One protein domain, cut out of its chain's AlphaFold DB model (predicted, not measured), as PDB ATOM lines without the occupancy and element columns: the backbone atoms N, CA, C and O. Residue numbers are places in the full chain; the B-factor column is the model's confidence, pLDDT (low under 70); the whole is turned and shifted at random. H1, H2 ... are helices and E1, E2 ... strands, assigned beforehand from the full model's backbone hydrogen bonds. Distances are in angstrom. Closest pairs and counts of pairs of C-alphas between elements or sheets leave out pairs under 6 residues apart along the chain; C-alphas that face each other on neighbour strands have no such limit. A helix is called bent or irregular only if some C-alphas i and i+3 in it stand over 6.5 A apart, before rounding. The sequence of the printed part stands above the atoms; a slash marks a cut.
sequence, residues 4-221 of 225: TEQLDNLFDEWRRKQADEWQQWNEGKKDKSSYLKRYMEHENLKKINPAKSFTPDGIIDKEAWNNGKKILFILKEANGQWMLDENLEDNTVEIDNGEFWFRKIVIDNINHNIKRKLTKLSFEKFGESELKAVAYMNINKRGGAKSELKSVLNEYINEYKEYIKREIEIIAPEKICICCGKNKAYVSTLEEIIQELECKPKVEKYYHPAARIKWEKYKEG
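This is residues 4 to 221 of the 225 residues of an uncharacterized protein of Eubacterium sp. AF36-5BH (UniProt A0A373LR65). A strongly twisted sheet of four parallel strands runs through the core, and the sharply bent helix H7 covers one face of it together with H8. The long helix H1 runs beside the arm H7b, H2 packs on the arm H7a, and H5 and H6 make a corner, with H9 near H6. The printed part has 218 residues with nine named helices and four named strands, in the order H1 H2 H3 E1 H4 H5 H6 E2 H7 E3 H8 E4 H9; the sheet's order is E2, E1, E3, E4. The class is mixed, helices and strands; the whole is compact, with a radius of gyration of the C-alphas of 17.0 A and spans of 54 by 38 by 34 A.

H1, residues 4 to 26, and H2, residues 34 to 41, are only just apart, closest 8.1 A. H3, residues 62 to 67, touches no helix. E1, residues 71 to 79, bends by 65 degrees at residue 76, and H4, residues 80 to 83, follows directly. H5, residues 102 to 107, and H6, residues 112 to 126, touch only at the corner, closest C-alphas Ile 105 and Lys 115, 5.9 A. E2, residues 134 to 144, is parallel to E1, with N 135 and O 71 within hydrogen-bond range at 2.8 A. H1, H3, H4, H5 and H6 only graze the sheet. H7, residues 150 to 171, was assigned as one helix by its hydrogen bonds but is bent: C-alphas 159 and 162 are 8.3 A apart, and its arms H7a, 150 to 159, and H7b, 162 to 171, stand about perpendicular at 84 degrees. H7a touches H2, closest C-alphas Tyr 35 and Glu 155, 5.0 A. H7b touches residues 6 to 14 of H1 alone, at a shallow tilt of 15 degrees, opposite ways, closest C-alphas Leu 7 and Glu 167, 6.6 A. E3, residues 175 to 178, is parallel to E1, with N 72 and O 175 at 2.9 A. E2, H7, E3 is a split strand-helix-strand unit, its strands parallel with E1 between them, and its crossover is right-handed. H8, residues 185 to 196, touches H7a with residues 185 to 190 alone, closest C-alphas Asn 154 and Tyr 186, 4.8 A. H7a, H7b and H8 lie on the same face, two layers with the sheet, at heights over the sheet of 9.3, 9.9 and 9.3 A. E4, residues 202 to 205, is parallel to E3, with N 176 and O 202 at 2.8 A. E1, H4 H5 H6, E2 and E3, H8, E4 are strand-helix-strand units, helices between parallel neighbours. H9, residues 215 to 220, is close to H6 but not clearly touching it, closest C-alphas Lys 117 and Trp 215, 8.0 A. Every O i to N i+4 pair is within hydrogen-bond range in H1, H2, H3, H5, H6, H7a, H7b, H8 and H9; H4 is too short for one.

H1 begins at C-alpha 4, (14.022, 5.157, 14.223), and is 32.9 A long. E1 is 22.6 A, H6 20.1 A, E2 23.1 A and H8 17.6 A. H9 ends at C-alpha 220, (20.775, 7.931, -17.726).

The C-alphas of Gly 28 and Glu 128, the two farthest apart, are 54.5 A apart. The printed part has no cut. The links H2 to H3 and H4 to H5 are long; in the first, residues 58 to 59 pair antiparallel with residues 135 to 136 of E2. The printed part's mean pLDDT is 83.4; 33 residues are under 70, among them residues 80 to 101.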
ATOM      1  N   THR A   4      14.302   6.600  14.281       90.19
ATOM      2  CA  THR A   4      14.022   5.157  14.223       90.19
ATOM      3  C   THR A   4      12.774   4.793  15.013       90.19
ATOM      4  O   THR A   4      11.919   4.128  14.462       90.19
ATOM      5  N   GLU A   5      12.594   5.324  16.224       93.25
ATOM      6  CA  GLU A   5      11.352   5.098  16.984       93.25
ATOM      7  C   GLU A   5      10.114   5.651  16.250       93.25
ATOM      8  O   GLU A   5       9.041   5.058  16.301       93.25
ATOM      9  N   GLN A   6      10.246   6.781  15.545       96.81
ATOM     10  CA  GLN A   6       9.163   7.315  14.710       96.81
ATOM     11  C   GLN A   6       8.845   6.396  13.521       96.81
ATOM     12  O   GLN A   6       7.671   6.201  13.210       96.81
ATOM     13  N   LEU A   7       9.869   5.826  12.870       95.50
ATOM     14  CA  LEU A   7       9.695   4.845  11.793       95.50
ATOM     15  C   LEU A   7       9.035   3.565  12.307       95.50
ATOM     16  O   LEU A   7       8.081   3.102  11.691       95.50
ATOM     17  N   ASP A   8       9.478   3.041  13.448       93.62
ATOM     18  CA  ASP A   8       8.917   1.826  14.044       93.62
ATOM     19  C   ASP A   8       7.418   2.005  14.338       93.62
ATOM     20  O   ASP A   8       6.599   1.187  13.915       93.62
ATOM     21  N   ASN A   9       7.038   3.144  14.930       96.75
ATOM     22  CA  ASN A   9       5.634   3.488  15.167       96.75
ATOM     23  C   ASN A   9       4.824   3.618  13.865       96.75
ATOM     24  O   ASN A   9       3.697   3.123  13.780       96.75
ATOM     25  N   LEU A  10       5.389   4.256  12.831       97.56
ATOM     26  CA  LEU A  10       4.751   4.339  11.515       97.56
ATOM     27  C   LEU A  10       4.546   2.943  10.911       97.56
ATOM     28  O   LEU A  10       3.489   2.668  10.342       97.56
ATOM     29  N   PHE A  11       5.530   2.055  11.034       94.75
ATOM     30  CA  PHE A  11       5.446   0.692  10.521       94.75
ATOM     31  C   PHE A  11       4.419  -0.147  11.281       94.75
ATOM     32  O   PHE A  11       3.691  -0.909  10.647       94.75
ATOM     33  N   ASP A  12       4.260   0.048  12.590       94.62
ATOM     34  CA  ASP A  12       3.181  -0.574  13.364       94.62
ATOM     35  C   ASP A  12       1.790  -0.107  12.926       94.62
ATOM     36  O   ASP A  12       0.852  -0.904  12.840       94.62
ATOM     37  N   GLU A  13       1.620   1.185  12.640       96.81
ATOM     38  CA  GLU A  13       0.379   1.707  12.056       96.81
ATOM     39  C   GLU A  13       0.120   1.128  10.660       96.81
ATOM     40  O   GLU A  13      -1.014   0.769  10.330       96.81
ATOM     41  N   TRP A  14       1.167   1.021   9.841       95.25
ATOM     42  CA  TRP A  14       1.071   0.501   8.483       95.25
ATOM     43  C   TRP A  14       0.697  -0.984   8.482       95.25
ATOM     44  O   TRP A  14      -0.234  -1.374   7.776       95.25
ATOM     45  N   ARG A  15       1.341  -1.800   9.328       92.69
ATOM     46  CA  ARG A  15       1.008  -3.218   9.538       92.69
ATOM     47  C   ARG A  15      -0.450  -3.407   9.951       92.69
ATOM     48  O   ARG A  15      -1.136  -4.249   9.378       92.69
ATOM     49  N   ARG A  16      -0.955  -2.592  10.884       93.50
ATOM     50  CA  ARG A  16      -2.364  -2.649  11.314       93.50
ATOM     51  C   ARG A  16      -3.328  -2.356  10.169       93.50
ATOM     52  O   ARG A  16      -4.184  -3.186   9.888       93.50
ATOM     53  N   LYS A  17      -3.124  -1.261   9.418       92.75
ATOM     54  CA  LYS A  17      -3.936  -0.974   8.217       92.75
ATOM     55  C   LYS A  17      -3.900  -2.138   7.225       92.75
ATOM     56  O   LYS A  17      -4.920  -2.475   6.627       92.75
ATOM     57  N   GLN A  18      -2.725  -2.734   7.036       90.94
ATOM     58  CA  GLN A  18      -2.541  -3.848   6.118       90.94
ATOM     59  C   GLN A  18      -3.288  -5.120   6.545       90.94
ATOM     60  O   GLN A  18      -3.809  -5.826   5.672       90.94
ATOM     61  N   ALA A  19      -3.328  -5.402   7.848       89.31
ATOM     62  CA  ALA A  19      -4.060  -6.514   8.444       89.31
ATOM     63  C   ALA A  19      -5.580  -6.283   8.398       89.31
ATOM     64  O   ALA A  19      -6.311  -7.165   7.949       89.31
ATOM     65  N   ASP A  20      -6.044  -5.081   8.750       89.94
ATOM     66  CA  ASP A  20      -7.463  -4.707   8.699       89.94
ATOM     67  C   ASP A  20      -8.015  -4.804   7.270       89.94
ATOM     68  O   ASP A  20      -9.097  -5.342   7.034       89.94
ATOM     69  N   GLU A  21      -7.248  -4.322   6.287       89.56
ATOM     70  CA  GLU A  21      -7.591  -4.440   4.870       89.56
ATOM     71  C   GLU A  21      -7.756  -5.913   4.445       89.56
ATOM     72  O   GLU A  21      -8.686  -6.242   3.705       89.56
ATOM     73  N   TRP A  22      -6.878  -6.799   4.918       88.31
ATOM     74  CA  TRP A  22      -6.954  -8.228   4.621       88.31
ATOM     75  C   TRP A  22      -8.152  -8.903   5.293       88.31
ATOM     76  O   TRP A  22      -8.831  -9.721   4.670       88.31
ATOM     77  N   GLN A  23      -8.460  -8.533   6.536       88.75
ATOM     78  CA  GLN A  23      -9.651  -9.021   7.222       88.75
ATOM     79  C   GLN A  23     -10.922  -8.631   6.454       88.75
ATOM     80  O   GLN A  23     -11.753  -9.487   6.157       88.75
ATOM     81  N   GLN A  24     -11.046  -7.363   6.050       87.50
ATOM     82  CA  GLN A  24     -12.202  -6.893   5.279       87.50
ATOM     83  C   GLN A  24     -12.326  -7.582   3.914       87.50
ATOM     84  O   GLN A  24     -13.443  -7.810   3.443       87.50
ATOM     85  N   TRP A  25     -11.199  -7.918   3.274       86.38
ATOM     86  CA  TRP A  25     -11.174  -8.712   2.044       86.38
ATOM     87  C   TRP A  25     -11.763 -10.112   2.261       86.38
ATOM     88  O   TRP A  25     -12.636 -10.529   1.501       86.38
ATOM     89  N   ASN A  26     -11.339 -10.812   3.318       85.00
ATOM     90  CA  ASN A  26     -11.823 -12.160   3.640       85.00
ATOM     91  C   ASN A  26     -13.294 -12.182   4.071       85.00
ATOM     92  O   ASN A  26     -14.004 -13.144   3.793       85.00
ATOM     93  N   GLU A  27     -13.769 -11.114   4.707       87.31
ATOM     94  CA  GLU A  27     -15.177 -10.949   5.078       87.31
ATOM     95  C   GLU A  27     -16.065 -10.512   3.896       87.31
ATOM     96  O   GLU A  27     -17.276 -10.368   4.059       87.31
ATOM     97  N   GLY A  28     -15.484 -10.261   2.715       81.12
ATOM     98  CA  GLY A  28     -16.202  -9.763   1.538       81.12
ATOM     99  C   GLY A  28     -16.750  -8.338   1.696       81.12
ATOM    100  O   GLY A  28     -17.620  -7.932   0.930       81.12
ATOM    101  N   LYS A  29     -16.269  -7.585   2.696       69.44
ATOM    102  CA  LYS A  29     -16.771  -6.251   3.073       69.44
ATOM    103  C   LYS A  29     -16.042  -5.101   2.392       69.44
ATOM    104  O   LYS A  29     -16.587  -4.002   2.321       69.44
ATOM    105  N   LYS A  30     -14.815  -5.318   1.916       61.72
ATOM    106  CA  LYS A  30     -14.103  -4.310   1.126       61.72
ATOM    107  C   LYS A  30     -14.549  -4.434  -0.323       61.72
ATOM    108  O   LYS A  30     -14.405  -5.505  -0.916       61.72
ATOM    109  N   ASP A  31     -15.033  -3.336  -0.901       62.44
ATOM    110  CA  ASP A  31     -15.100  -3.200  -2.354       62.44
ATOM    111  C   ASP A  31     -13.679  -3.471  -2.853       62.44
ATOM    112  O   ASP A  31     -12.757  -2.760  -2.451       62.44
ATOM    113  N   LYS A  32     -13.474  -4.615  -3.522       59.53
ATOM    114  CA  LYS A  32     -12.164  -5.269  -3.692       59.53
ATOM    115  C   LYS A  32     -11.094  -4.221  -3.987       59.53
ATOM    116  O   LYS A  32     -11.039  -3.752  -5.123       59.53
ATOM    117  N   SER A  33     -10.273  -3.854  -2.988       63.22
ATOM    118  CA  SER A  33      -9.278  -2.788  -3.162       63.22
ATOM    119  C   SER A  33      -8.517  -3.078  -4.444       63.22
ATOM    120  O   SER A  33      -8.069  -4.220  -4.625       63.22
ATOM    121  N   SER A  34      -8.401  -2.095  -5.333       71.25
ATOM    122  CA  SER A  34      -7.761  -2.287  -6.635       71.25
ATOM    123  C   SER A  34      -6.381  -2.934  -6.476       71.25
ATOM    124  O   SER A  34      -6.036  -3.836  -7.239       71.25
ATOM    125  N   TYR A  35      -5.653  -2.565  -5.415       85.44
ATOM    126  CA  TYR A  35      -4.406  -3.200  -5.012       85.44
ATOM    127  C   TYR A  35      -4.555  -4.686  -4.639       85.44
ATOM    128  O   TYR A  35      -4.036  -5.517  -5.386       85.44
ATOM    129  N   LEU A  36      -5.243  -5.059  -3.539       86.00
ATOM    130  CA  LEU A  36      -5.315  -6.477  -3.126       86.00
ATOM    131  C   LEU A  36      -5.912  -7.363  -4.211       86.00
ATOM    132  O   LEU A  36      -5.475  -8.496  -4.373       86.00
ATOM    133  N   LYS A  37      -6.867  -6.851  -4.991       85.56
ATOM    134  CA  LYS A  37      -7.418  -7.588  -6.124       85.56
ATOM    135  C   LYS A  37      -6.324  -7.963  -7.116       85.56
ATOM    136  O   LYS A  37      -6.139  -9.144  -7.393       85.56
ATOM    137  N   ARG A  38      -5.551  -6.981  -7.590       85.88
ATOM    138  CA  ARG A  38      -4.431  -7.230  -8.510       85.88
ATOM    139  C   ARG A  38      -3.334  -8.084  -7.872       85.88
ATOM    140  O   ARG A  38      -2.714  -8.880  -8.570       85.88
ATOM    141  N   TYR A  39      -3.093  -7.922  -6.571       85.31
ATOM    142  CA  TYR A  39      -2.123  -8.719  -5.821       85.31
ATOM    143  C   TYR A  39      -2.530 -10.201  -5.792       85.31
ATOM    144  O   TYR A  39      -1.743 -11.066  -6.167       85.31
ATOM    145  N   MET A  40      -3.781 -10.495  -5.432       84.06
ATOM    146  CA  MET A  40      -4.302 -11.860  -5.302       84.06
ATOM    147  C   MET A  40      -4.605 -12.537  -6.645       84.06
ATOM    148  O   MET A  40      -4.565 -13.761  -6.739       84.06
ATOM    149  N   GLU A  41      -4.886 -11.771  -7.702       85.94
ATOM    150  CA  GLU A  41      -5.056 -12.306  -9.062       85.94
ATOM    151  C   GLU A  41      -3.715 -12.710  -9.704       85.94
ATOM    152  O   GLU A  41      -3.693 -13.481 -10.663       85.94
ATOM    153  N   HIS A  42      -2.582 -12.234  -9.174       84.25
ATOM    154  CA  HIS A  42      -1.269 -12.504  -9.746       84.25
ATOM    155  C   HIS A  42      -0.649 -13.802  -9.204       84.25
ATOM    156  O   HIS A  42      -0.416 -13.956  -8.005       84.25
ATOM    157  N   GLU A  43      -0.274 -14.721 -10.100       81.81
ATOM    158  CA  GLU A  43       0.159 -16.083  -9.750       81.81
ATOM    159  C   GLU A  43       1.342 -16.162  -8.777       81.81
ATOM    160  O   GLU A  43       1.369 -17.040  -7.915       81.81
ATOM    161  N   ASN A  44       2.307 -15.248  -8.902       76.25
ATOM    162  CA  ASN A  44       3.483 -15.217  -8.026       76.25
ATOM    163  C   ASN A  44       3.223 -14.527  -6.679       76.25
ATOM    164  O   ASN A  44       3.950 -14.786  -5.728       76.25
ATOM    165  N   LEU A  45       2.232 -13.634  -6.607       79.31
ATOM    166  CA  LEU A  45       1.975 -12.822  -5.414       79.31
ATOM    167  C   LEU A  45       0.933 -13.459  -4.505       79.31
ATOM    168  O   LEU A  45       1.088 -13.402  -3.295       79.31
ATOM    169  N   LYS A  46      -0.066 -14.150  -5.069       78.62
ATOM    170  CA  LYS A  46      -1.110 -14.857  -4.308       78.62
ATOM    171  C   LYS A  46      -0.582 -15.908  -3.322       78.62
ATOM    172  O   LYS A  46      -1.341 -16.395  -2.496       78.62
ATOM    173  N   LYS A  47       0.694 -16.295  -3.454       77.12
ATOM    174  CA  LYS A  47       1.396 -17.206  -2.543       77.12
ATOM    175  C   LYS A  47       1.925 -16.506  -1.288       77.12
ATOM    176  O   LYS A  47       2.163 -17.170  -0.291       77.12
ATOM    177  N   ILE A  48       2.138 -15.193  -1.342       77.75
ATOM    178  CA  ILE A  48       2.602 -14.388  -0.213       77.75
ATOM    179  C   ILE A  48       1.372 -13.983   0.591       77.75
ATOM    180  O   ILE A  48       0.435 -13.418   0.030       77.75
ATOM    181  N   ASN A  49       1.377 -14.238   1.899       79.25
ATOM    182  CA  ASN A  49       0.311 -13.761   2.772       79.25
ATOM    183  C   ASN A  49       0.429 -12.237   2.941       79.25
ATOM    184  O   ASN A  49       1.345 -11.775   3.631       79.25
ATOM    185  N   PRO A  50      -0.477 -11.431   2.355       79.56
ATOM    186  CA  PRO A  50      -0.313  -9.989   2.372       79.56
ATOM    187  C   PRO A  50      -0.390  -9.438   3.800       79.56
ATOM    188  O   PRO A  50       0.321  -8.485   4.095       79.56
ATOM    189  N   ALA A  51      -1.189 -10.021   4.702       79.94
ATOM    190  CA  ALA A  51      -1.341  -9.527   6.077       79.94
ATOM    191  C   ALA A  51      -0.128  -9.768   6.976       79.94
ATOM    192  O   ALA A  51       0.035  -9.068   7.971       79.94
ATOM    193  N   LYS A  52       0.693 -10.766   6.647       76.81
ATOM    194  CA  LYS A  52       1.861 -11.149   7.451       76.81
ATOM    195  C   LYS A  52       3.183 -10.689   6.826       76.81
ATOM    196  O   LYS A  52       4.221 -10.766   7.466       76.81
ATOM    197  N   SER A  53       3.127 -10.178   5.598       79.88
ATOM    198  CA  SER A  53       4.272  -9.708   4.827       79.88
ATOM    199  C   SER A  53       4.484  -8.203   5.000       79.88
ATOM    200  O   SER A  53       3.665  -7.404   4.541       79.88
ATOM    201  N   PHE A  54       5.592  -7.804   5.631       85.50
ATOM    202  CA  PHE A  54       5.959  -6.394   5.789       85.50
ATOM    203  C   PHE A  54       7.477  -6.181   5.812       85.50
ATOM    204  O   PHE A  54       8.157  -6.757   6.653       85.50
ATOM    205  N   THR A  55       8.010  -5.321   4.940       84.38
ATOM    206  CA  THR A  55       9.449  -5.036   4.827       84.38
ATOM    207  C   THR A  55       9.801  -3.709   5.495       84.38
ATOM    208  O   THR A  55       9.689  -2.672   4.834       84.38
ATOM    209  N   PRO A  56      10.238  -3.690   6.766       86.75
ATOM    210  CA  PRO A  56      10.736  -2.459   7.356       86.75
ATOM    211  C   PRO A  56      12.043  -2.042   6.668       86.75
ATOM    212  O   PRO A  56      12.853  -2.868   6.228       86.75
ATOM    213  N   ASP A  57      12.245  -0.740   6.555       90.12
ATOM    214  CA  ASP A  57      13.457  -0.141   6.012       90.12
ATOM    215  C   ASP A  57      13.681   1.249   6.636       90.12
ATOM    216  O   ASP A  57      13.106   1.564   7.678       90.12
ATOM    217  N   GLY A  58      14.625   2.031   6.116       92.88
ATOM    218  CA  GLY A  58      15.008   3.315   6.695       92.88
ATOM    219  C   GLY A  58      16.519   3.482   6.823       92.88
ATOM    220  O   GLY A  58      17.287   3.121   5.929       92.88
ATOM    221  N   ILE A  59      16.949   4.100   7.924       93.19
ATOM    222  CA  ILE A  59      18.344   4.502   8.153       93.19
ATOM    223  C   ILE A  59      19.229   3.270   8.382       93.19
ATOM    224  O   ILE A  59      18.946   2.440   9.246       93.19
ATOM    225  N   ILE A  60      20.330   3.165   7.630       89.88
ATOM    226  CA  ILE A  60      21.256   2.030   7.732       89.88
ATOM    227  C   ILE A  60      22.032   2.061   9.044       89.88
ATOM    228  O   ILE A  60      21.983   1.090   9.800       89.88
ATOM    229  N   ASP A  61      22.722   3.165   9.307       89.38
ATOM    230  CA  ASP A  61      23.533   3.385  10.498       89.38
ATOM    231  C   ASP A  61      23.225   4.778  11.059       89.38
ATOM    232  O   ASP A  61      23.320   5.779  10.348       89.38
ATOM    233  N   LYS A  62      22.799   4.839  12.325       89.69
ATOM    234  CA  LYS A  62      22.343   6.081  12.969       89.69
ATOM    235  C   LYS A  62      23.477   7.089  13.154       89.69
ATOM    236  O   LYS A  62      23.253   8.285  12.988       89.69
ATOM    237  N   GLU A  63      24.662   6.618  13.529       89.62
ATOM    238  CA  GLU A  63      25.810   7.482  13.797       89.62
ATOM    239  C   GLU A  63      26.346   8.049  12.484       89.62
ATOM    240  O   GLU A  63      26.471   9.267  12.338       89.62
ATOM    241  N   ALA A  64      26.537   7.184  11.484       89.25
ATOM    242  CA  ALA A  64      26.948   7.603  10.152       89.25
ATOM    243  C   ALA A  64      25.918   8.557   9.522       89.25
ATOM    244  O   ALA A  64      26.297   9.556   8.919       89.25
ATOM    245  N   TRP A  65      24.613   8.307   9.693       90.50
ATOM    246  CA  TRP A  65      23.549   9.185   9.188       90.50
ATOM    247  C   TRP A  65      23.583  10.594   9.785       90.50
ATOM    248  O   TRP A  65      23.340  11.570   9.076       90.50
ATOM    249  N   ASN A  66      23.875  10.715  11.081       89.62
ATOM    250  CA  ASN A  66      23.938  12.016  11.748       89.62
ATOM    251  C   ASN A  66      25.155  12.842  11.305       89.62
ATOM    252  O   ASN A  66      25.072  14.069  11.292       89.62
ATOM    253  N   ASN A  67      26.247  12.174  10.927       87.62
ATOM    254  CA  ASN A  67      27.508  12.807  10.539       87.62
ATOM    255  C   ASN A  67      27.685  12.946   9.015       87.62
ATOM    256  O   ASN A  67      28.526  13.717   8.555       87.62
ATOM    257  N   GLY A  68      26.924  12.186   8.228       83.38
ATOM    258  CA  GLY A  68      27.040  12.128   6.777       83.38
ATOM    259  C   GLY A  68      25.947  12.890   6.032       83.38
ATOM    260  O   GLY A  68      25.065  13.530   6.605       83.38
ATOM    261  N   LYS A  69      26.004  12.813   4.699       82.19
ATOM    262  CA  LYS A  69      24.970  13.395   3.836       82.19
ATOM    263  C   LYS A  69      23.729  12.505   3.833       82.19
ATOM    264  O   LYS A  69      23.818  11.312   3.556       82.19
ATOM    265  N   LYS A  70      22.568  13.104   4.091       88.31
ATOM    266  CA  LYS A  70      21.290  12.413   4.329       88.31
ATOM    267  C   LYS A  70      20.613  12.009   3.024       88.31
ATOM    268  O   LYS A  70      19.831  12.766   2.447       88.31
ATOM    269  N   ILE A  71      20.932  10.816   2.540       90.69
ATOM    270  CA  ILE A  71      20.509  10.339   1.219       90.69
ATOM    271  C   ILE A  71      19.510   9.213   1.378       90.69
ATOM    272  O   ILE A  71      19.801   8.228   2.050       90.69
ATOM    273  N   LEU A  72      18.377   9.319   0.694       94.38
ATOM    274  CA  LEU A  72      17.393   8.252   0.628       94.38
ATOM    275  C   LEU A  72      17.424   7.566  -0.739       94.38
ATOM    276  O   LEU A  72      17.166   8.190  -1.768       94.38
ATOM    277  N   PHE A  73      17.696   6.266  -0.748       93.75
ATOM    278  CA  PHE A  73      17.506   5.410  -1.915       93.75
ATOM    279  C   PHE A  73      16.089   4.841  -1.916       93.75
ATOM    280  O   PHE A  73      15.732   4.094  -1.013       93.75
ATOM    281  N   ILE A  74      15.298   5.141  -2.945       94.19
ATOM    282  CA  ILE A  74      13.968   4.545  -3.112       94.19
ATOM    283  C   ILE A  74      14.046   3.383  -4.102       94.19
ATOM    284  O   ILE A  74      14.481   3.542  -5.243       94.19
ATOM    285  N   LEU A  75      13.611   2.211  -3.656       90.75
ATOM    286  CA  LEU A  75      13.503   0.966  -4.403       90.75
ATOM    287  C   LEU A  75      12.026   0.602  -4.576       90.75
ATOM    288  O   LEU A  75      11.165   1.047  -3.825       90.75
ATOM    289  N   LYS A  76      11.719  -0.241  -5.562       88.31
ATOM    290  CA  LYS A  76      10.336  -0.650  -5.842       88.31
ATOM    291  C   LYS A  76       9.727  -1.514  -4.732       88.31
ATOM    292  O   LYS A  76       8.689  -1.170  -4.184       88.31
ATOM    293  N   GLU A  77      10.355  -2.641  -4.431       84.38
ATOM    294  CA  GLU A  77       9.829  -3.674  -3.546       84.38
ATOM    295  C   GLU A  77      10.913  -4.705  -3.244       84.38
ATOM    296  O   GLU A  77      11.814  -4.957  -4.057       84.38
ATOM    297  N   ALA A  78      10.776  -5.339  -2.087       77.69
ATOM    298  CA  ALA A  78      11.494  -6.549  -1.746       77.69
ATOM    299  C   ALA A  78      11.050  -7.723  -2.632       77.69
ATOM    300  O   ALA A  78       9.875  -7.838  -2.966       77.69
ATOM    301  N   ASN A  79      11.953  -8.635  -2.996       72.94
ATOM    302  CA  ASN A  79      11.561  -9.852  -3.707       72.94
ATOM    303  C   ASN A  79      11.036 -10.897  -2.709       72.94
ATOM    304  O   ASN A  79      11.817 -11.661  -2.147       72.94
ATOM    305  N   GLY A  80       9.719 -10.909  -2.502       63.59
ATOM    306  CA  GLY A  80       9.039 -11.792  -1.554       63.59
ATOM    307  C   GLY A  80       9.043 -13.262  -1.970       63.59
ATOM    308  O   GLY A  80       8.975 -14.143  -1.122       63.59
ATOM    309  N   GLN A  81       9.189 -13.544  -3.268       62.28
ATOM    310  CA  GLN A  81       9.071 -14.900  -3.811       62.28
ATOM    311  C   GLN A  81      10.193 -15.850  -3.361       62.28
ATOM    312  O   GLN A  81       9.957 -17.047  -3.257       62.28
ATOM    313  N   TRP A  82      11.400 -15.343  -3.085       58.38
ATOM    314  CA  TRP A  82      12.511 -16.174  -2.586       58.38
ATOM    315  C   TRP A  82      12.391 -16.531  -1.106       58.38
ATOM    316  O   TRP A  82      13.201 -17.305  -0.612       58.38
ATOM    317  N   MET A  83      11.428 -15.935  -0.407       56.78
ATOM    318  CA  MET A  83      11.210 -16.147   1.020       56.78
ATOM    319  C   MET A  83       9.969 -16.994   1.310       56.78
ATOM    320  O   MET A  83       9.592 -17.143   2.466       56.78
ATOM    321  N   LEU A  84       9.320 -17.521   0.269       63.16
ATOM    322  CA  LEU A  84       8.250 -18.495   0.429       63.16
ATOM    323  C   LEU A  84       8.868 -19.820   0.884       63.16
ATOM    324  O   LEU A  84       9.672 -20.402   0.155       63.16
ATOM    325  N   ASP A  85       8.485 -20.279   2.070       60.75
ATOM    326  CA  ASP A  85       8.739 -21.646   2.520       60.75
ATOM    327  C   ASP A  85       7.473 -22.469   2.281       60.75
ATOM    328  O   ASP A  85       6.471 -22.301   2.976       60.75
ATOM    329  N   GLU A  86       7.527 -23.357   1.287       60.44
ATOM    330  CA  GLU A  86       6.407 -24.229   0.912       60.44
ATOM    331  C   GLU A  86       6.005 -25.205   2.038       60.44
ATOM    332  O   GLU A  86       4.945 -25.823   1.948       60.44
ATOM    333  N   ASN A  87       6.814 -25.330   3.101       58.41
ATOM    334  CA  ASN A  87       6.516 -26.150   4.278       58.41
ATOM    335  C   ASN A  87       5.763 -25.392   5.387       58.41
ATOM    336  O   ASN A  87       5.350 -26.015   6.366       58.41
ATOM    337  N   LEU A  88       5.586 -24.071   5.273       59.25
ATOM    338  CA  LEU A  88       4.811 -23.280   6.231       59.25
ATOM    339  C   LEU A  88       3.361 -23.156   5.754       59.25
ATOM    340  O   LEU A  88       3.096 -22.624   4.679       59.25
ATOM    341  N   GLU A  89       2.419 -23.591   6.596       54.38
ATOM    342  CA  GLU A  89       0.972 -23.654   6.311       54.38
ATOM    343  C   GLU A  89       0.371 -22.317   5.832       54.38
ATOM    344  O   GLU A  89      -0.592 -22.306   5.070       54.38
ATOM    345  N   ASP A  90       0.990 -21.193   6.202       56.31
ATOM    346  CA  ASP A  90       0.519 -19.843   5.885       56.31
ATOM    347  C   ASP A  90       1.425 -19.055   4.924       56.31
ATOM    348  O   ASP A  90       1.162 -17.867   4.702       56.31
ATOM    349  N   ASN A  91       2.501 -19.660   4.390       55.66
ATOM    350  CA  ASN A  91       3.582 -18.943   3.690       55.66
ATOM    351  C   ASN A  91       3.932 -17.622   4.407       55.66
ATOM    352  O   ASN A  91       4.042 -16.556   3.791       55.66
ATOM    353  N   THR A  92       4.004 -17.683   5.741       51.03
ATOM    354  CA  THR A  92       4.358 -16.568   6.615       51.03
ATOM    355  C   THR A  92       5.748 -16.108   6.261       51.03
ATOM    356  O   THR A  92       6.735 -16.675   6.721       51.03
ATOM    357  N   VAL A  93       5.820 -15.062   5.453       52.69
ATOM    358  CA  VAL A  93       7.043 -14.302   5.336       52.69
ATOM    359  C   VAL A  93       6.949 -13.188   6.360       52.69
ATOM    360  O   VAL A  93       6.493 -12.095   6.040       52.69
ATOM    361  N   GLU A  94       7.364 -13.452   7.601       48.88
ATOM    362  CA  GLU A  94       7.893 -12.344   8.392       48.88
ATOM    363  C   GLU A  94       9.097 -11.846   7.596       48.88
ATOM    364  O   GLU A  94      10.156 -12.472   7.587       48.88
ATOM    365  N   ILE A  95       8.947 -10.741   6.860       51.28
ATOM    366  CA  ILE A  95      10.072 -10.118   6.144       51.28
ATOM    367  C   ILE A  95      10.997  -9.397   7.152       51.28
ATOM    368  O   ILE A  95      11.676  -8.417   6.843       51.28
ATOM    369  N   ASP A  96      11.041  -9.903   8.382       40.38
ATOM    370  CA  ASP A  96      11.578  -9.239   9.547       40.38
ATOM    371  C   ASP A  96      12.640 -10.106  10.220       40.38
ATOM    372  O   ASP A  96      12.404 -10.906  11.114       40.38
ATOM    373  N   ASN A  97      13.855  -9.940   9.710       41.41
ATOM    374  CA  ASN A  97      15.075  -9.998  10.514       41.41
ATOM    375  C   ASN A  97      16.137  -9.049   9.924       41.41
ATOM    376  O   ASN A  97      17.335  -9.319   9.937       41.41
ATOM    377  N   GLY A  98      15.710  -7.933   9.313       43.47
ATOM    378  CA  GLY A  98      16.626  -6.945   8.725       43.47
ATOM    379  C   GLY A  98      17.475  -7.455   7.549       43.47
ATOM    380  O   GLY A  98      18.435  -6.795   7.142       43.47
ATOM    381  N   GLU A  99      17.136  -8.615   6.977       47.56
ATOM    382  CA  GLU A  99      17.953  -9.306   5.977       47.56
ATOM    383  C   GLU A  99      17.685  -8.877   4.528       47.56
ATOM    384  O   GLU A  99      18.117  -9.543   3.581       47.56
ATOM    385  N   PHE A 100      16.983  -7.763   4.314       54.91
ATOM    386  CA  PHE A 100      16.584  -7.383   2.969       54.91
ATOM    387  C   PHE A 100      17.653  -6.565   2.238       54.91
ATOM    388  O   PHE A 100      18.155  -5.550   2.717       54.91
ATOM    389  N   TRP A 101      18.007  -7.078   1.058       64.81
ATOM    390  CA  TRP A 101      19.258  -6.925   0.307       64.81
ATOM    391  C   TRP A 101      20.075  -5.643   0.501       64.81
ATOM    392  O   TRP A 101      21.292  -5.734   0.608       64.81
ATOM    393  N   PHE A 102      19.464  -4.457   0.540       80.69
ATOM    394  CA  PHE A 102      20.212  -3.204   0.631       80.69
ATOM    395  C   PHE A 102      21.057  -3.127   1.910       80.69
ATOM    396  O   PHE A 102      22.264  -2.908   1.815       80.69
ATOM    397  N   ARG A 103      20.477  -3.384   3.090       84.50
ATOM    398  CA  ARG A 103      21.198  -3.271   4.369       84.50
ATOM    399  C   ARG A 103      22.361  -4.256   4.461       84.50
ATOM    400  O   ARG A 103      23.487  -3.834   4.714       84.50
ATOM    401  N   LYS A 104      22.124  -5.527   4.125       80.38
ATOM    402  CA  LYS A 104      23.177  -6.556   4.042       80.38
ATOM    403  C   LYS A 104      24.237  -6.249   2.981       80.38
ATOM    404  O   LYS A 104      25.415  -6.528   3.174       80.38
ATOM    405  N   ILE A 105      23.866  -5.657   1.843       85.44
ATOM    406  CA  ILE A 105      24.842  -5.229   0.829       85.44
ATOM    407  C   ILE A 105      25.750  -4.134   1.390       85.44
ATOM    408  O   ILE A 105      26.956  -4.158   1.138       85.44
ATOM    409  N   VAL A 106      25.198  -3.184   2.146       86.44
ATOM    410  CA  VAL A 106      25.982  -2.098   2.743       86.44
ATOM    411  C   VAL A 106      26.867  -2.612   3.881       86.44
ATOM    412  O   VAL A 106      28.080  -2.377   3.835       86.44
ATOM    413  N   ILE A 107      26.292  -3.327   4.852       84.50
ATOM    414  CA  ILE A 107      26.965  -3.767   6.084       84.50
ATOM    415  C   ILE A 107      27.846  -4.994   5.817       84.50
ATOM    416  O   ILE A 107      29.066  -4.906   5.949       84.50
ATOM    417  N   ASP A 108      27.256  -6.087   5.335       83.69
ATOM    418  CA  ASP A 108      27.905  -7.406   5.239       83.69
ATOM    419  C   ASP A 108      28.581  -7.660   3.884       83.69
ATOM    420  O   ASP A 108      29.244  -8.674   3.681       83.69
ATOM    421  N   ASN A 109      28.414  -6.745   2.923       84.75
ATOM    422  CA  ASN A 109      29.014  -6.838   1.589       84.75
ATOM    423  C   ASN A 109      28.634  -8.123   0.816       84.75
ATOM    424  O   ASN A 109      29.406  -8.601  -0.017       84.75
ATOM    425  N   ILE A 110      27.418  -8.652   1.017       83.88
ATOM    426  CA  ILE A 110      26.950  -9.894   0.362       83.88
ATOM    427  C   ILE A 110      26.890  -9.819  -1.177       83.88
ATOM    428  O   ILE A 110      26.776 -10.838  -1.853       83.88
ATOM    429  N   ASN A 111      26.947  -8.614  -1.760       84.94
ATOM    430  CA  ASN A 111      27.026  -8.412  -3.207       84.94
ATOM    431  C   ASN A 111      27.914  -7.209  -3.560       84.94
ATOM    432  O   ASN A 111      27.443  -6.077  -3.717       84.94
ATOM    433  N   HIS A 112      29.207  -7.478  -3.752       85.12
ATOM    434  CA  HIS A 112      30.214  -6.457  -4.053       85.12
ATOM    435  C   HIS A 112      29.899  -5.633  -5.316       85.12
ATOM    436  O   HIS A 112      30.163  -4.433  -5.372       85.12
ATOM    437  N   ASN A 113      29.296  -6.241  -6.345       85.69
ATOM    438  CA  ASN A 113      28.977  -5.533  -7.589       85.69
ATOM    439  C   ASN A 113      27.922  -4.446  -7.388       85.69
ATOM    440  O   ASN A 113      28.015  -3.374  -7.992       85.69
ATOM    441  N   ILE A 114      26.930  -4.718  -6.545       87.12
ATOM    442  CA  ILE A 114      25.876  -3.756  -6.235       87.12
ATOM    443  C   ILE A 114      26.375  -2.723  -5.243       87.12
ATOM    444  O   ILE A 114      26.180  -1.535  -5.495       87.12
ATOM    445  N   LYS A 115      27.105  -3.148  -4.201       88.25
ATOM    446  CA  LYS A 115      27.763  -2.223  -3.269       88.25
ATOM    447  C   LYS A 115      28.609  -1.209  -4.032       88.25
ATOM    448  O   LYS A 115      28.422  -0.015  -3.857       88.25
ATOM    449  N   ARG A 116      29.432  -1.662  -4.986       86.88
ATOM    450  CA  ARG A 116      30.252  -0.786  -5.836       86.88
ATOM    451  C   ARG A 116      29.431   0.248  -6.610       86.88
ATOM    452  O   ARG A 116      29.853   1.395  -6.700       86.88
ATOM    453  N   LYS A 117      28.275  -0.121  -7.174       87.31
ATOM    454  CA  LYS A 117      27.398   0.841  -7.869       87.31
ATOM    455  C   LYS A 117      26.780   1.852  -6.910       87.31
ATOM    456  O   LYS A 117      26.738   3.029  -7.243       87.31
ATOM    457  N   LEU A 118      26.324   1.400  -5.744       87.81
ATOM    458  CA  LEU A 118      25.762   2.264  -4.706       87.81
ATOM    459  C   LEU A 118      26.815   3.232  -4.159       87.81
ATOM    460  O   LEU A 118      26.561   4.428  -4.093       87.81
ATOM    461  N   THR A 119      28.021   2.743  -3.862       87.31
ATOM    462  CA  THR A 119      29.165   3.567  -3.458       87.31
ATOM    463  C   THR A 119      29.532   4.560  -4.547       87.31
ATOM    464  O   THR A 119      29.699   5.730  -4.245       87.31
ATOM    465  N   LYS A 120      29.609   4.140  -5.814       86.69
ATOM    466  CA  LYS A 120      29.906   5.058  -6.922       86.69
ATOM    467  C   LYS A 120      28.821   6.120  -7.087       86.69
ATOM    468  O   LYS A 120      29.140   7.274  -7.351       86.69
ATOM    469  N   LEU A 121      27.553   5.740  -6.923       84.56
ATOM    470  CA  LEU A 121      26.437   6.674  -6.987       84.56
ATOM    471  C   LEU A 121      26.497   7.678  -5.841       84.56
ATOM    472  O   LEU A 121      26.320   8.868  -6.072       84.56
ATOM    473  N   SER A 122      26.789   7.198  -4.634       82.88
ATOM    474  CA  SER A 122      26.998   8.060  -3.484       82.88
ATOM    475  C   SER A 122      28.186   9.003  -3.746       82.88
ATOM    476  O   SER A 122      28.036  10.220  -3.769       82.88
ATOM    477  N   PHE A 123      29.339   8.467  -4.129       82.88
ATOM    478  CA  PHE A 123      30.544   9.247  -4.386       82.88
ATOM    479  C   PHE A 123      30.354  10.334  -5.458       82.88
ATOM    480  O   PHE A 123      30.602  11.508  -5.195       82.88
ATOM    481  N   GLU A 124      29.834   9.989  -6.647       80.69
ATOM    482  CA  GLU A 124      29.609  10.956  -7.740       80.69
ATOM    483  C   GLU A 124      28.616  12.069  -7.366       80.69
ATOM    484  O   GLU A 124      28.589  13.121  -8.007       80.69
ATOM    485  N   LYS A 125      27.762  11.843  -6.367       75.31
ATOM    486  CA  LYS A 125      26.747  12.809  -5.943       75.31
ATOM    487  C   LYS A 125      27.151  13.584  -4.696       75.31
ATOM    488  O   LYS A 125      26.554  14.637  -4.457       75.31
ATOM    489  N   PHE A 126      28.136  13.098  -3.937       67.88
ATOM    490  CA  PHE A 126      28.379  13.554  -2.570       67.88
ATOM    491  C   PHE A 126      29.854  13.776  -2.192       67.88
ATOM    492  O   PHE A 126      30.067  14.489  -1.211       67.88
ATOM    493  N   GLY A 127      30.839  13.292  -2.962       68.94
ATOM    494  CA  GLY A 127      32.276  13.365  -2.636       68.94
ATOM    495  C   GLY A 127      32.773  12.101  -1.928       68.94
ATOM    496  O   GLY A 127      32.232  11.028  -2.178       68.94
ATOM    497  N   GLU A 128      33.770  12.200  -1.039       63.19
ATOM    498  CA  GLU A 128      34.129  11.084  -0.145       63.19
ATOM    499  C   GLU A 128      32.874  10.629   0.615       63.19
ATOM    500  O   GLU A 128      32.311  11.372   1.417       63.19
ATOM    501  N   SER A 129      32.362   9.445   0.272       62.06
ATOM    502  CA  SER A 129      31.028   9.019   0.689       62.06
ATOM    503  C   SER A 129      31.074   7.732   1.496       62.06
ATOM    504  O   SER A 129      31.548   6.704   0.996       62.06
ATOM    505  N   GLU A 130      30.476   7.747   2.683       75.06
ATOM    506  CA  GLU A 130      30.219   6.543   3.461       75.06
ATOM    507  C   GLU A 130      28.821   6.000   3.138       75.06
ATOM    508  O   GLU A 130      27.802   6.603   3.465       75.06
ATOM    509  N   LEU A 131      28.749   4.828   2.498       85.31
ATOM    510  CA  LEU A 131      27.468   4.203   2.143       85.31
ATOM    511  C   LEU A 131      26.637   3.795   3.379       85.31
ATOM    512  O   LEU A 131      25.451   3.526   3.241       85.31
ATOM    513  N   LYS A 132      27.229   3.763   4.580       84.62
ATOM    514  CA  LYS A 132      26.502   3.550   5.842       84.62
ATOM    515  C   LYS A 132      25.667   4.764   6.260       84.62
ATOM    516  O   LYS A 132      24.645   4.584   6.910       84.62
ATOM    517  N   ALA A 133      26.034   5.971   5.824       86.44
ATOM    518  CA  ALA A 133      25.338   7.218   6.145       86.44
ATOM    519  C   ALA A 133      24.067   7.460   5.306       86.44
ATOM    520  O   ALA A 133      23.645   8.598   5.120       86.44
ATOM    521  N   VAL A 134      23.463   6.408   4.753       90.94
ATOM    522  CA  VAL A 134      22.300   6.508   3.861       90.94
ATOM    523  C   VAL A 134      21.083   5.842   4.494       90.94
ATOM    524  O   VAL A 134      21.191   5.033   5.417       90.94
ATOM    525  N   ALA A 135      19.915   6.160   3.956       93.44
ATOM    526  CA  ALA A 135      18.676   5.449   4.186       93.44
ATOM    527  C   ALA A 135      18.237   4.765   2.888       93.44
ATOM    528  O   ALA A 135      18.601   5.186   1.784       93.44
ATOM    529  N   TYR A 136      17.430   3.719   3.011       93.44
ATOM    530  CA  TYR A 136      16.728   3.123   1.881       93.44
ATOM    531  C   TYR A 136      15.257   2.926   2.220       93.44
ATOM    532  O   TYR A 136      14.916   2.776   3.387       93.44
ATOM    533  N   MET A 137      14.414   2.916   1.195       93.69
ATOM    534  CA  MET A 137      12.980   2.688   1.311       93.69
ATOM    535  C   MET A 137      12.503   1.846   0.133       93.69
ATOM    536  O   MET A 137      12.752   2.200  -1.019       93.69
ATOM    537  N   ASN A 138      11.801   0.751   0.393       91.62
ATOM    538  CA  ASN A 138      10.966   0.087  -0.597       91.62
ATOM    539  C   ASN A 138       9.599   0.767  -0.631       91.62
ATOM    540  O   ASN A 138       9.004   1.003   0.418       91.62
ATOM    541  N   ILE A 139       9.088   1.046  -1.829       92.94
ATOM    542  CA  ILE A 139       7.744   1.600  -2.008       92.94
ATOM    543  C   ILE A 139       6.706   0.593  -1.499       92.94
ATOM    544  O   ILE A 139       5.963   0.898  -0.573       92.94
ATOM    545  N   ASN A 140       6.666  -0.612  -2.079       90.19
ATOM    546  CA  ASN A 140       5.764  -1.678  -1.645       90.19
ATOM    547  C   ASN A 140       6.385  -2.466  -0.484       90.19
ATOM    548  O   ASN A 140       7.397  -3.152  -0.659       90.19
ATOM    549  N   LYS A 141       5.739  -2.384   0.687       88.88
ATOM    550  CA  LYS A 141       6.175  -3.044   1.923       88.88
ATOM    551  C   LYS A 141       5.723  -4.498   2.024       88.88
ATOM    552  O   LYS A 141       6.300  -5.241   2.798       88.88
ATOM    553  N   ARG A 142       4.742  -4.949   1.237       84.75
ATOM    554  CA  ARG A 142       4.242  -6.341   1.274       84.75
ATOM    555  C   ARG A 142       5.093  -7.315   0.451       84.75
ATOM    556  O   ARG A 142       4.698  -8.463   0.229       84.75
ATOM    557  N   GLY A 143       6.236  -6.854  -0.056       78.12
ATOM    558  CA  GLY A 143       7.052  -7.601  -1.001       78.12
ATOM    559  C   GLY A 143       6.375  -7.773  -2.364       78.12
ATOM    560  O   GLY A 143       5.192  -7.490  -2.568       78.12
ATOM    561  N   GLY A 144       7.170  -8.224  -3.322       75.25
ATOM    562  CA  GLY A 144       6.776  -8.359  -4.712       75.25
ATOM    563  C   GLY A 144       7.336  -9.593  -5.398       75.25
ATOM    564  O   GLY A 144       8.045 -10.413  -4.809       75.25
ATOM    565  N   ALA A 145       7.009  -9.705  -6.681       71.88
ATOM    566  CA  ALA A 145       7.433 -10.805  -7.529       71.88
ATOM    567  C   ALA A 145       8.848 -10.571  -8.088       71.88
ATOM    568  O   ALA A 145       9.423  -9.482  -8.017       71.88
ATOM    569  N   LYS A 146       9.418 -11.605  -8.719       68.75
ATOM    570  CA  LYS A 146      10.697 -11.487  -9.438       68.75
ATOM    571  C   LYS A 146      10.656 -10.431 -10.553       68.75
ATOM    572  O   LYS A 146      11.643  -9.722 -10.765       68.75
ATOM    573  N   SER A 147       9.540 -10.341 -11.274       71.56
ATOM    574  CA  SER A 147       9.287  -9.332 -12.306       71.56
ATOM    575  C   SER A 147       8.570  -8.114 -11.725       71.56
ATOM    576  O   SER A 147       7.814  -8.218 -10.769       71.56
ATOM    577  N   GLU A 148       8.817  -6.943 -12.314       75.00
ATOM    578  CA  GLU A 148       8.113  -5.716 -11.937       75.00
ATOM    579  C   GLU A 148       6.640  -5.772 -12.350       75.00
ATOM    580  O   GLU A 148       6.330  -5.965 -13.526       75.00
ATOM    581  N   LEU A 149       5.747  -5.521 -11.391       82.62
ATOM    582  CA  LEU A 149       4.303  -5.476 -11.604       82.62
ATOM    583  C   LEU A 149       3.809  -4.034 -11.501       82.62
ATOM    584  O   LEU A 149       3.326  -3.584 -10.465       82.62
ATOM    585  N   LYS A 150       3.959  -3.290 -12.605       85.12
ATOM    586  CA  LYS A 150       3.716  -1.836 -12.664       85.12
ATOM    587  C   LYS A 150       2.330  -1.430 -12.149       85.12
ATOM    588  O   LYS A 150       2.229  -0.441 -11.434       85.12
ATOM    589  N   SER A 151       1.281  -2.179 -12.500       83.31
ATOM    590  CA  SER A 151      -0.089  -1.892 -12.056       83.31
ATOM    591  C   SER A 151      -0.254  -2.093 -10.550       83.31
ATOM    592  O   SER A 151      -0.799  -1.223  -9.889       83.31
ATOM    593  N   VAL A 152       0.279  -3.187  -9.998       87.38
ATOM    594  CA  VAL A 152       0.262  -3.469  -8.553       87.38
ATOM    595  C   VAL A 152       0.991  -2.368  -7.779       87.38
ATOM    596  O   VAL A 152       0.453  -1.857  -6.803       87.38
ATOM    597  N   LEU A 153       2.172  -1.947  -8.247       89.19
ATOM    598  CA  LEU A 153       2.931  -0.852  -7.632       89.19
ATOM    599  C   LEU A 153       2.171   0.476  -7.666       89.19
ATOM    600  O   LEU A 153       2.155   1.190  -6.670       89.19
ATOM    601  N   ASN A 154       1.524   0.804  -8.785       90.31
ATOM    602  CA  ASN A 154       0.766   2.045  -8.909       90.31
ATOM    603  C   ASN A 154      -0.419   2.097  -7.933       90.31
ATOM    604  O   ASN A 154      -0.602   3.093  -7.241       90.31
ATOM    605  N   GLU A 155      -1.194   1.011  -7.836       90.25
ATOM    606  CA  GLU A 155      -2.298   0.929  -6.868       90.25
ATOM    607  C   GLU A 155      -1.785   0.971  -5.423       90.25
ATOM    608  O   GLU A 155      -2.407   1.601  -4.574       90.25
ATOM    609  N   TYR A 156      -0.632   0.349  -5.143       92.56
ATOM    610  CA  TYR A 156      -0.022   0.407  -3.816       92.56
ATOM    611  C   TYR A 156       0.339   1.842  -3.422       92.56
ATOM    612  O   TYR A 156       0.020   2.273  -2.319       92.56
ATOM    613  N   ILE A 157       0.988   2.594  -4.318       94.00
ATOM    614  CA  ILE A 157       1.350   3.994  -4.055       94.00
ATOM    615  C   ILE A 157       0.101   4.824  -3.759       94.00
ATOM    616  O   ILE A 157       0.111   5.605  -2.815       94.00
ATOM    617  N   ASN A 158      -0.977   4.627  -4.519       92.31
ATOM    618  CA  ASN A 158      -2.225   5.353  -4.304       92.31
ATOM    619  C   ASN A 158      -2.881   5.001  -2.959       92.31
ATOM    620  O   ASN A 158      -3.279   5.899  -2.223       92.31
ATOM    621  N   GLU A 159      -2.958   3.714  -2.610       92.31
ATOM    622  CA  GLU A 159      -3.564   3.250  -1.351       92.31
ATOM    623  C   GLU A 159      -2.749   3.678  -0.116       92.31
ATOM    624  O   GLU A 159      -3.311   3.942   0.949       92.31
ATOM    625  N   TYR A 160      -1.420   3.749  -0.247       95.00
ATOM    626  CA  TYR A 160      -0.491   3.988   0.862       95.00
ATOM    627  C   TYR A 160       0.270   5.316   0.773       95.00
ATOM    628  O   TYR A 160       1.263   5.497   1.480       95.00
ATOM    629  N   LYS A 161      -0.217   6.262  -0.040       95.94
ATOM    630  CA  LYS A 161       0.360   7.601  -0.247       95.94
ATOM    631  C   LYS A 161       0.799   8.258   1.062       95.94
ATOM    632  O   LYS A 161       1.944   8.684   1.183       95.94
ATOM    633  N   GLU A 162      -0.098   8.310   2.045       96.81
ATOM    634  CA  GLU A 162       0.155   9.012   3.307       96.81
ATOM    635  C   GLU A 162       1.238   8.328   4.149       96.81
ATOM    636  O   GLU A 162       2.028   9.002   4.806       96.81
ATOM    637  N   TYR A 163       1.338   6.997   4.094       97.81
ATOM    638  CA  TYR A 163       2.393   6.256   4.789       97.81
ATOM    639  C   TYR A 163       3.752   6.484   4.131       97.81
ATOM    640  O   TYR A 163       4.718   6.790   4.826       97.81
ATOM    641  N   ILE A 164       3.809   6.423   2.795       97.62
ATOM    642  CA  ILE A 164       5.024   6.708   2.017       97.62
ATOM    643  C   ILE A 164       5.501   8.139   2.287       97.62
ATOM    644  O   ILE A 164       6.682   8.368   2.539       97.62
ATOM    645  N   LYS A 165       4.580   9.110   2.274       97.62
ATOM    646  CA  LYS A 165       4.884  10.514   2.565       97.62
ATOM    647  C   LYS A 165       5.471  10.672   3.969       97.62
ATOM    648  O   LYS A 165       6.574  11.197   4.108       97.62
ATOM    649  N   ARG A 166       4.774  10.164   4.994       97.81
ATOM    650  CA  ARG A 166       5.212  10.233   6.399       97.81
ATOM    651  C   ARG A 166       6.566   9.568   6.619       97.81
ATOM    652  O   ARG A 166       7.386  10.107   7.350       97.81
ATOM    653  N   GLU A 167       6.827   8.434   5.975       98.12
ATOM    654  CA  GLU A 167       8.123   7.760   6.050       98.12
ATOM    655  C   GLU A 167       9.257   8.657   5.540       98.12
ATOM    656  O   GLU A 167      10.257   8.855   6.234       98.12
ATOM    657  N   ILE A 168       9.084   9.257   4.358       97.88
ATOM    658  CA  ILE A 168      10.089  10.154   3.782       97.88
ATOM    659  C   ILE A 168      10.278  11.399   4.662       97.88
ATOM    660  O   ILE A 168      11.413  11.850   4.833       97.88
ATOM    661  N   GLU A 169       9.215  11.937   5.261       97.38
ATOM    662  CA  GLU A 169       9.317  13.082   6.176       97.38
ATOM    663  C   GLU A 169      10.019  12.740   7.491       97.38
ATOM    664  O   GLU A 169      10.866  13.510   7.949       97.38
ATOM    665  N   ILE A 170       9.769  11.560   8.062       97.19
ATOM    666  CA  ILE A 170      10.495  11.090   9.248       97.19
ATOM    667  C   ILE A 170      11.981  10.916   8.925       97.19
ATOM    668  O   ILE A 170      12.838  11.328   9.716       97.19
ATOM    669  N   ILE A 171      12.314  10.353   7.760       96.44
ATOM    670  CA  ILE A 171      13.705  10.231   7.300       96.44
ATOM    671  C   ILE A 171      14.305  11.634   7.116       96.44
ATOM    672  O   ILE A 171      15.396  11.906   7.630       96.44
ATOM    673  N   ALA A 172      13.558  12.559   6.509       95.19
ATOM    674  CA  ALA A 172      13.968  13.914   6.136       95.19
ATOM    675  C   ALA A 172      15.302  13.934   5.361       95.19
ATOM    676  O   ALA A 172      16.298  14.478   5.857       95.19
ATOM    677  N   PRO A 173      15.368  13.295   4.178       94.12
ATOM    678  CA  PRO A 173      16.580  13.299   3.374       94.12
ATOM    679  C   PRO A 173      16.814  14.670   2.729       94.12
ATOM    680  O   PRO A 173      15.876  15.379   2.385       94.12
ATOM    681  N   GLU A 174      18.074  15.010   2.473       91.50
ATOM    682  CA  GLU A 174      18.445  16.155   1.627       91.50
ATOM    683  C   GLU A 174      18.306  15.806   0.137       91.50
ATOM    684  O   GLU A 174      18.037  16.659  -0.717       91.50
ATOM    685  N   LYS A 175      18.501  14.522  -0.193       92.00
ATOM    686  CA  LYS A 175      18.437  14.011  -1.560       92.00
ATOM    687  C   LYS A 175      17.742  12.661  -1.631       92.00
ATOM    688  O   LYS A 175      18.008  11.776  -0.821       92.00
ATOM    689  N   ILE A 176      16.936  12.486  -2.670       94.69
ATOM    690  CA  ILE A 176      16.301  11.221  -3.023       94.69
ATOM    691  C   ILE A 176      16.899  10.687  -4.327       94.69
ATOM    692  O   ILE A 176      16.940  11.372  -5.351       94.69
ATOM    693  N   CYS A 177      17.323   9.428  -4.291       92.81
ATOM    694  CA  CYS A 177      17.710   8.637  -5.449       92.81
ATOM    695  C   CYS A 177      16.621   7.589  -5.720       92.81
ATOM    696  O   CYS A 177      16.592   6.545  -5.073       92.81
ATOM    697  N   ILE A 178      15.736   7.842  -6.687       94.00
ATOM    698  CA  ILE A 178      14.726   6.867  -7.120       94.00
ATOM    699  C   ILE A 178      15.407   5.851  -8.038       94.00
ATOM    700  O   ILE A 178      15.784   6.173  -9.164       94.00
ATOM    701  N   CYS A 179      15.569   4.615  -7.583       91.25
ATOM    702  CA  CYS A 179      16.258   3.549  -8.309       91.25
ATOM    703  C   CYS A 179      15.274   2.568  -8.968       91.25
ATOM    704  O   CYS A 179      15.395   1.346  -8.840       91.25
ATOM    705  N   CYS A 180      14.296   3.118  -9.685       87.62
ATOM    706  CA  CYS A 180      13.196   2.375 -10.302       87.62
ATOM    707  C   CYS A 180      13.173   2.462 -11.841       87.62
ATOM    708  O   CYS A 180      12.395   1.750 -12.470       87.62
ATOM    709  N   GLY A 181      14.043   3.266 -12.460       83.94
ATOM    710  CA  GLY A 181      13.904   3.730 -13.849       83.94
ATOM    711  C   GLY A 181      13.086   5.026 -13.933       83.94
ATOM    712  O   GLY A 181      12.430   5.409 -12.969       83.94
ATOM    713  N   LYS A 182      13.170   5.749 -15.057       77.38
ATOM    714  CA  LYS A 182      12.557   7.082 -15.230       77.38
ATOM    715  C   LYS A 182      11.149   7.059 -15.819       77.38
ATOM    716  O   LYS A 182      10.325   7.863 -15.404       77.38
ATOM    717  N   ASN A 183      10.878   6.184 -16.786       79.56
ATOM    718  CA  ASN A 183       9.719   6.312 -17.679       79.56
ATOM    719  C   ASN A 183       8.576   5.378 -17.264       79.56
ATOM    720  O   ASN A 183       8.040   4.615 -18.070       79.56
ATOM    721  N   LYS A 184       8.219   5.402 -15.977       85.38
ATOM    722  CA  LYS A 184       7.198   4.518 -15.406       85.38
ATOM    723  C   LYS A 184       6.128   5.345 -14.712       85.38
ATOM    724  O   LYS A 184       6.461   6.209 -13.914       85.38
ATOM    725  N   ALA A 185       4.859   5.029 -14.972       86.19
ATOM    726  CA  ALA A 185       3.719   5.763 -14.415       86.19
ATOM    727  C   ALA A 185       3.796   5.903 -12.883       86.19
ATOM    728  O   ALA A 185       3.687   7.004 -12.359       86.19
ATOM    729  N   TYR A 186       4.121   4.814 -12.180       88.94
ATOM    730  CA  TYR A 186       4.244   4.822 -10.720       88.94
ATOM    731  C   TYR A 186       5.395   5.714 -10.206       88.94
ATOM    732  O   TYR A 186       5.365   6.159  -9.062       88.94
ATOM    733  N   VAL A 187       6.423   5.983 -11.026       91.69
ATOM    734  CA  VAL A 187       7.508   6.915 -10.675       91.69
ATOM    735  C   VAL A 187       7.000   8.350 -10.739       91.69
ATOM    736  O   VAL A 187       7.317   9.121  -9.845       91.69
ATOM    737  N   SER A 188       6.165   8.686 -11.725       91.25
ATOM    738  CA  SER A 188       5.501   9.992 -11.786       91.25
ATOM    739  C   SER A 188       4.591  10.214 -10.575       91.25
ATOM    740  O   SER A 188       4.711  11.244  -9.922       91.25
ATOM    741  N   THR A 189       3.784   9.218 -10.194       92.06
ATOM    742  CA  THR A 189       2.956   9.284  -8.974       92.06
ATOM    743  C   THR A 189       3.802   9.456  -7.708       92.06
ATOM    744  O   THR A 189       3.463  10.238  -6.825       92.06
ATOM    745  N   LEU A 190       4.946   8.769  -7.612       94.31
ATOM    746  CA  LEU A 190       5.874   8.964  -6.497       94.31
ATOM    747  C   LEU A 190       6.475  10.381  -6.486       94.31
ATOM    748  O   LEU A 190       6.644  10.966  -5.420       94.31
ATOM    749  N   GLU A 191       6.810  10.937  -7.651       94.25
ATOM    750  CA  GLU A 191       7.329  12.303  -7.764       94.25
ATOM    751  C   GLU A 191       6.300  13.347  -7.310       94.25
ATOM    752  O   GLU A 191       6.686  14.306  -6.645       94.25
ATOM    753  N   GLU A 192       5.010  13.145  -7.593       94.62
ATOM    754  CA  GLU A 192       3.923  13.997  -7.088       94.62
ATOM    755  C   GLU A 192       3.881  13.996  -5.551       94.62
ATOM    756  O   GLU A 192       3.873  15.062  -4.937       94.62
ATOM    757  N   ILE A 193       3.976  12.820  -4.915       95.88
ATOM    758  CA  ILE A 193       4.068  12.713  -3.447       95.88
ATOM    759  C   ILE A 193       5.300  13.463  -2.924       95.88
ATOM    760  O   ILE A 193       5.212  14.201  -1.944       95.88
ATOM    761  N   ILE A 194       6.452  13.304  -3.584       96.56
ATOM    762  CA  ILE A 194       7.705  13.955  -3.177       96.56
ATOM    763  C   ILE A 194       7.616  15.485  -3.292       96.56
ATOM    764  O   ILE A 194       8.172  16.199  -2.456       96.56
ATOM    765  N   GLN A 195       6.903  16.009  -4.291       95.25
ATOM    766  CA  GLN A 195       6.684  17.449  -4.449       95.25
ATOM    767  C   GLN A 195       5.853  18.044  -3.309       95.25
ATOM    768  O   GLN A 195       6.050  19.214  -2.966       95.25
ATOM    769  N   GLU A 196       4.972  17.259  -2.688       95.44
ATOM    770  CA  GLU A 196       4.175  17.684  -1.535       95.44
ATOM    771  C   GLU A 196       4.965  17.718  -0.217       95.44
ATOM    772  O   GLU A 196       4.490  18.334   0.734       95.44
ATOM    773  N   LEU A 197       6.147  17.092  -0.136       95.50
ATOM    774  CA  LEU A 197       6.923  16.990   1.109       95.50
ATOM    775  C   LEU A 197       7.380  18.355   1.623       95.50
ATOM    776  O   LEU A 197       7.780  19.220   0.837       95.50
ATOM    777  N   GLU A 198       7.424  18.521   2.940       92.00
ATOM    778  CA  GLU A 198       7.955  19.730   3.575       92.00
ATOM    779  C   GLU A 198       9.476  19.855   3.407       92.00
ATOM    780  O   GLU A 198       9.995  20.950   3.198       92.00
ATOM    781  N   CYS A 199      10.202  18.732   3.419       88.06
ATOM    782  CA  CYS A 199      11.667  18.710   3.352       88.06
ATOM    783  C   CYS A 199      12.257  19.049   1.968       88.06
ATOM    784  O   CYS A 199      13.469  19.230   1.862       88.06
ATOM    785  N   LYS A 200      11.421  19.142   0.918       93.06
ATOM    786  CA  LYS A 200      11.780  19.517  -0.471       93.06
ATOM    787  C   LYS A 200      13.133  18.943  -0.956       93.06
ATOM    788  O   LYS A 200      14.014  19.701  -1.373       93.06
ATOM    789  N   PRO A 201      13.323  17.610  -0.935       94.00
ATOM    790  CA  PRO A 201      14.601  17.000  -1.275       94.00
ATOM    791  C   PRO A 201      14.904  17.127  -2.770       94.00
ATOM    792  O   PRO A 201      14.010  17.082  -3.617       94.00
ATOM    793  N   LYS A 202      16.191  17.188  -3.130       93.19
ATOM    794  CA  LYS A 202      16.587  17.079  -4.542       93.19
ATOM    795  C   LYS A 202      16.349  15.649  -5.034       93.19
ATOM    796  O   LYS A 202      16.868  14.703  -4.447       93.19
ATOM    797  N   VAL A 203      15.636  15.491  -6.147       93.12
ATOM    798  CA  VAL A 203      15.297  14.175  -6.712       93.12
ATOM    799  C   VAL A 203      16.160  13.859  -7.928       93.12
ATOM    800  O   VAL A 203      16.297  14.668  -8.844       93.12
ATOM    801  N   GLU A 204      16.728  12.655  -7.959       91.44
ATOM    802  CA  GLU A 204      17.366  12.085  -9.144       91.44
ATOM    803  C   GLU A 204      16.896  10.642  -9.371       91.44
ATOM    804  O   GLU A 204      16.607   9.906  -8.428       91.44
ATOM    805  N   LYS A 205      16.825  10.232 -10.640       91.56
ATOM    806  CA  LYS A 205      16.258   8.947 -11.070       91.56
ATOM    807  C   LYS A 205      17.315   8.083 -11.752       91.56
ATOM    808  O   LYS A 205      18.025   8.564 -12.636       91.56
ATOM    809  N   TYR A 206      17.363   6.810 -11.380       90.06
ATOM    810  CA  TYR A 206      18.346   5.824 -11.815       90.06
ATOM    811  C   TYR A 206      17.681   4.482 -12.086       90.06
ATOM    812  O   TYR A 206      16.578   4.204 -11.613       90.06
ATOM    813  N   TYR A 207      18.387   3.608 -12.793       88.00
ATOM    814  CA  TYR A 207      18.013   2.201 -12.830       88.00
ATOM    815  C   TYR A 207      18.173   1.530 -11.464       88.00
ATOM    816  O   TYR A 207      18.900   1.999 -10.590       88.00
ATOM    817  N   HIS A 208      17.531   0.375 -11.305       86.25
ATOM    818  CA  HIS A 208      17.715  -0.455 -10.123       86.25
ATOM    819  C   HIS A 208      19.188  -0.894  -9.976       86.25
ATOM    820  O   HIS A 208      19.787  -1.303 -10.977       86.25
ATOM    821  N   PRO A 209      19.793  -0.907  -8.769       84.81
ATOM    822  CA  PRO A 209      21.216  -1.232  -8.588       84.81
ATOM    823  C   PRO A 209      21.598  -2.629  -9.117       84.81
ATOM    824  O   PRO A 209      22.698  -2.847  -9.635       84.81
ATOM    825  N   ALA A 210      20.645  -3.565  -9.070       81.88
ATOM    826  CA  ALA A 210      20.785  -4.921  -9.606       81.88
ATOM    827  C   ALA A 210      20.721  -5.021 -11.145       81.88
ATOM    828  O   ALA A 210      21.021  -6.080 -11.695       81.88
ATOM    829  N   ALA A 211      20.333  -3.957 -11.857       84.25
ATOM    830  CA  ALA A 211      20.216  -3.976 -13.313       84.25
ATOM    831  C   ALA A 211      21.574  -4.281 -13.962       84.25
ATOM    832  O   ALA A 211      22.584  -3.636 -13.665       84.25
ATOM    833  N   ARG A 212      21.620  -5.262 -14.867       83.44
ATOM    834  CA  ARG A 212      22.850  -5.697 -15.551       83.44
ATOM    835  C   ARG A 212      23.160  -4.813 -16.762       83.44
ATOM    836  O   ARG A 212      23.197  -5.273 -17.893       83.44
ATOM    837  N   ILE A 213      23.365  -3.527 -16.503       84.88
ATOM    838  CA  ILE A 213      23.657  -2.501 -17.510       84.88
ATOM    839  C   ILE A 213      24.975  -1.787 -17.199       84.88
ATOM    840  O   ILE A 213      25.445  -1.791 -16.056       84.88
ATOM    841  N   LYS A 214      25.566  -1.169 -18.229       86.25
ATOM    842  CA  LYS A 214      26.761  -0.324 -18.098       86.25
ATOM    843  C   LYS A 214      26.466   0.914 -17.237       86.25
ATOM    844  O   LYS A 214      25.321   1.359 -17.158       86.25
ATOM    845  N   TRP A 215      27.496   1.457 -16.589       85.50
ATOM    846  CA  TRP A 215      27.366   2.570 -15.640       85.50
ATOM    847  C   TRP A 215      26.790   3.836 -16.278       85.50
ATOM    848  O   TRP A 215      25.991   4.539 -15.668       85.50
ATOM    849  N   GLU A 216      27.168   4.105 -17.519       86.31
ATOM    850  CA  GLU A 216      26.743   5.274 -18.283       86.31
ATOM    851  C   GLU A 216      25.217   5.241 -18.454       86.31
ATOM    852  O   GLU A 216      24.517   6.150 -18.009       86.31
ATOM    853  N   LYS A 217      24.690   4.099 -18.914       84.12
ATOM    854  CA  LYS A 217      23.244   3.845 -19.031       84.12
ATOM    855  C   LYS A 217      22.528   3.812 -17.678       84.12
ATOM    856  O   LYS A 217      21.384   4.239 -17.567       84.12
ATOM    857  N   TYR A 218      23.191   3.323 -16.630       84.69
ATOM    858  CA  TYR A 218      22.627   3.316 -15.278       84.69
ATOM    859  C   TYR A 218      22.269   4.729 -14.798       84.69
ATOM    860  O   TYR A 218      21.192   4.929 -14.232       84.69
ATOM    861  N   LYS A 219      23.150   5.701 -15.073       80.12
ATOM    862  CA  LYS A 219      22.962   7.115 -14.721       80.12
ATOM    863  C   LYS A 219      21.945   7.831 -15.592       80.12
ATOM    864  O   LYS A 219      21.284   8.752 -15.118       80.12
ATOM    865  N   GLU A 220      21.813   7.410 -16.845       79.12
ATOM    866  CA  GLU A 220      20.775   7.931 -17.726       79.12
ATOM    867  C   GLU A 220      19.392   7.645 -17.157       79.12
ATOM    868  O   GLU A 220      18.520   8.488 -17.303       79.12
ATOM    869  N   GLY A 221      19.178   6.502 -16.496       67.25
ATOM    870  CA  GLY A 221      17.907   6.141 -15.856       67.25
ATOM    871  C   GLY A 221      16.711   6.023 -16.813       67.25
ATOM    872  O   GLY A 221      15.622   5.693 -16.364       67.25
TER     873      GLY A 221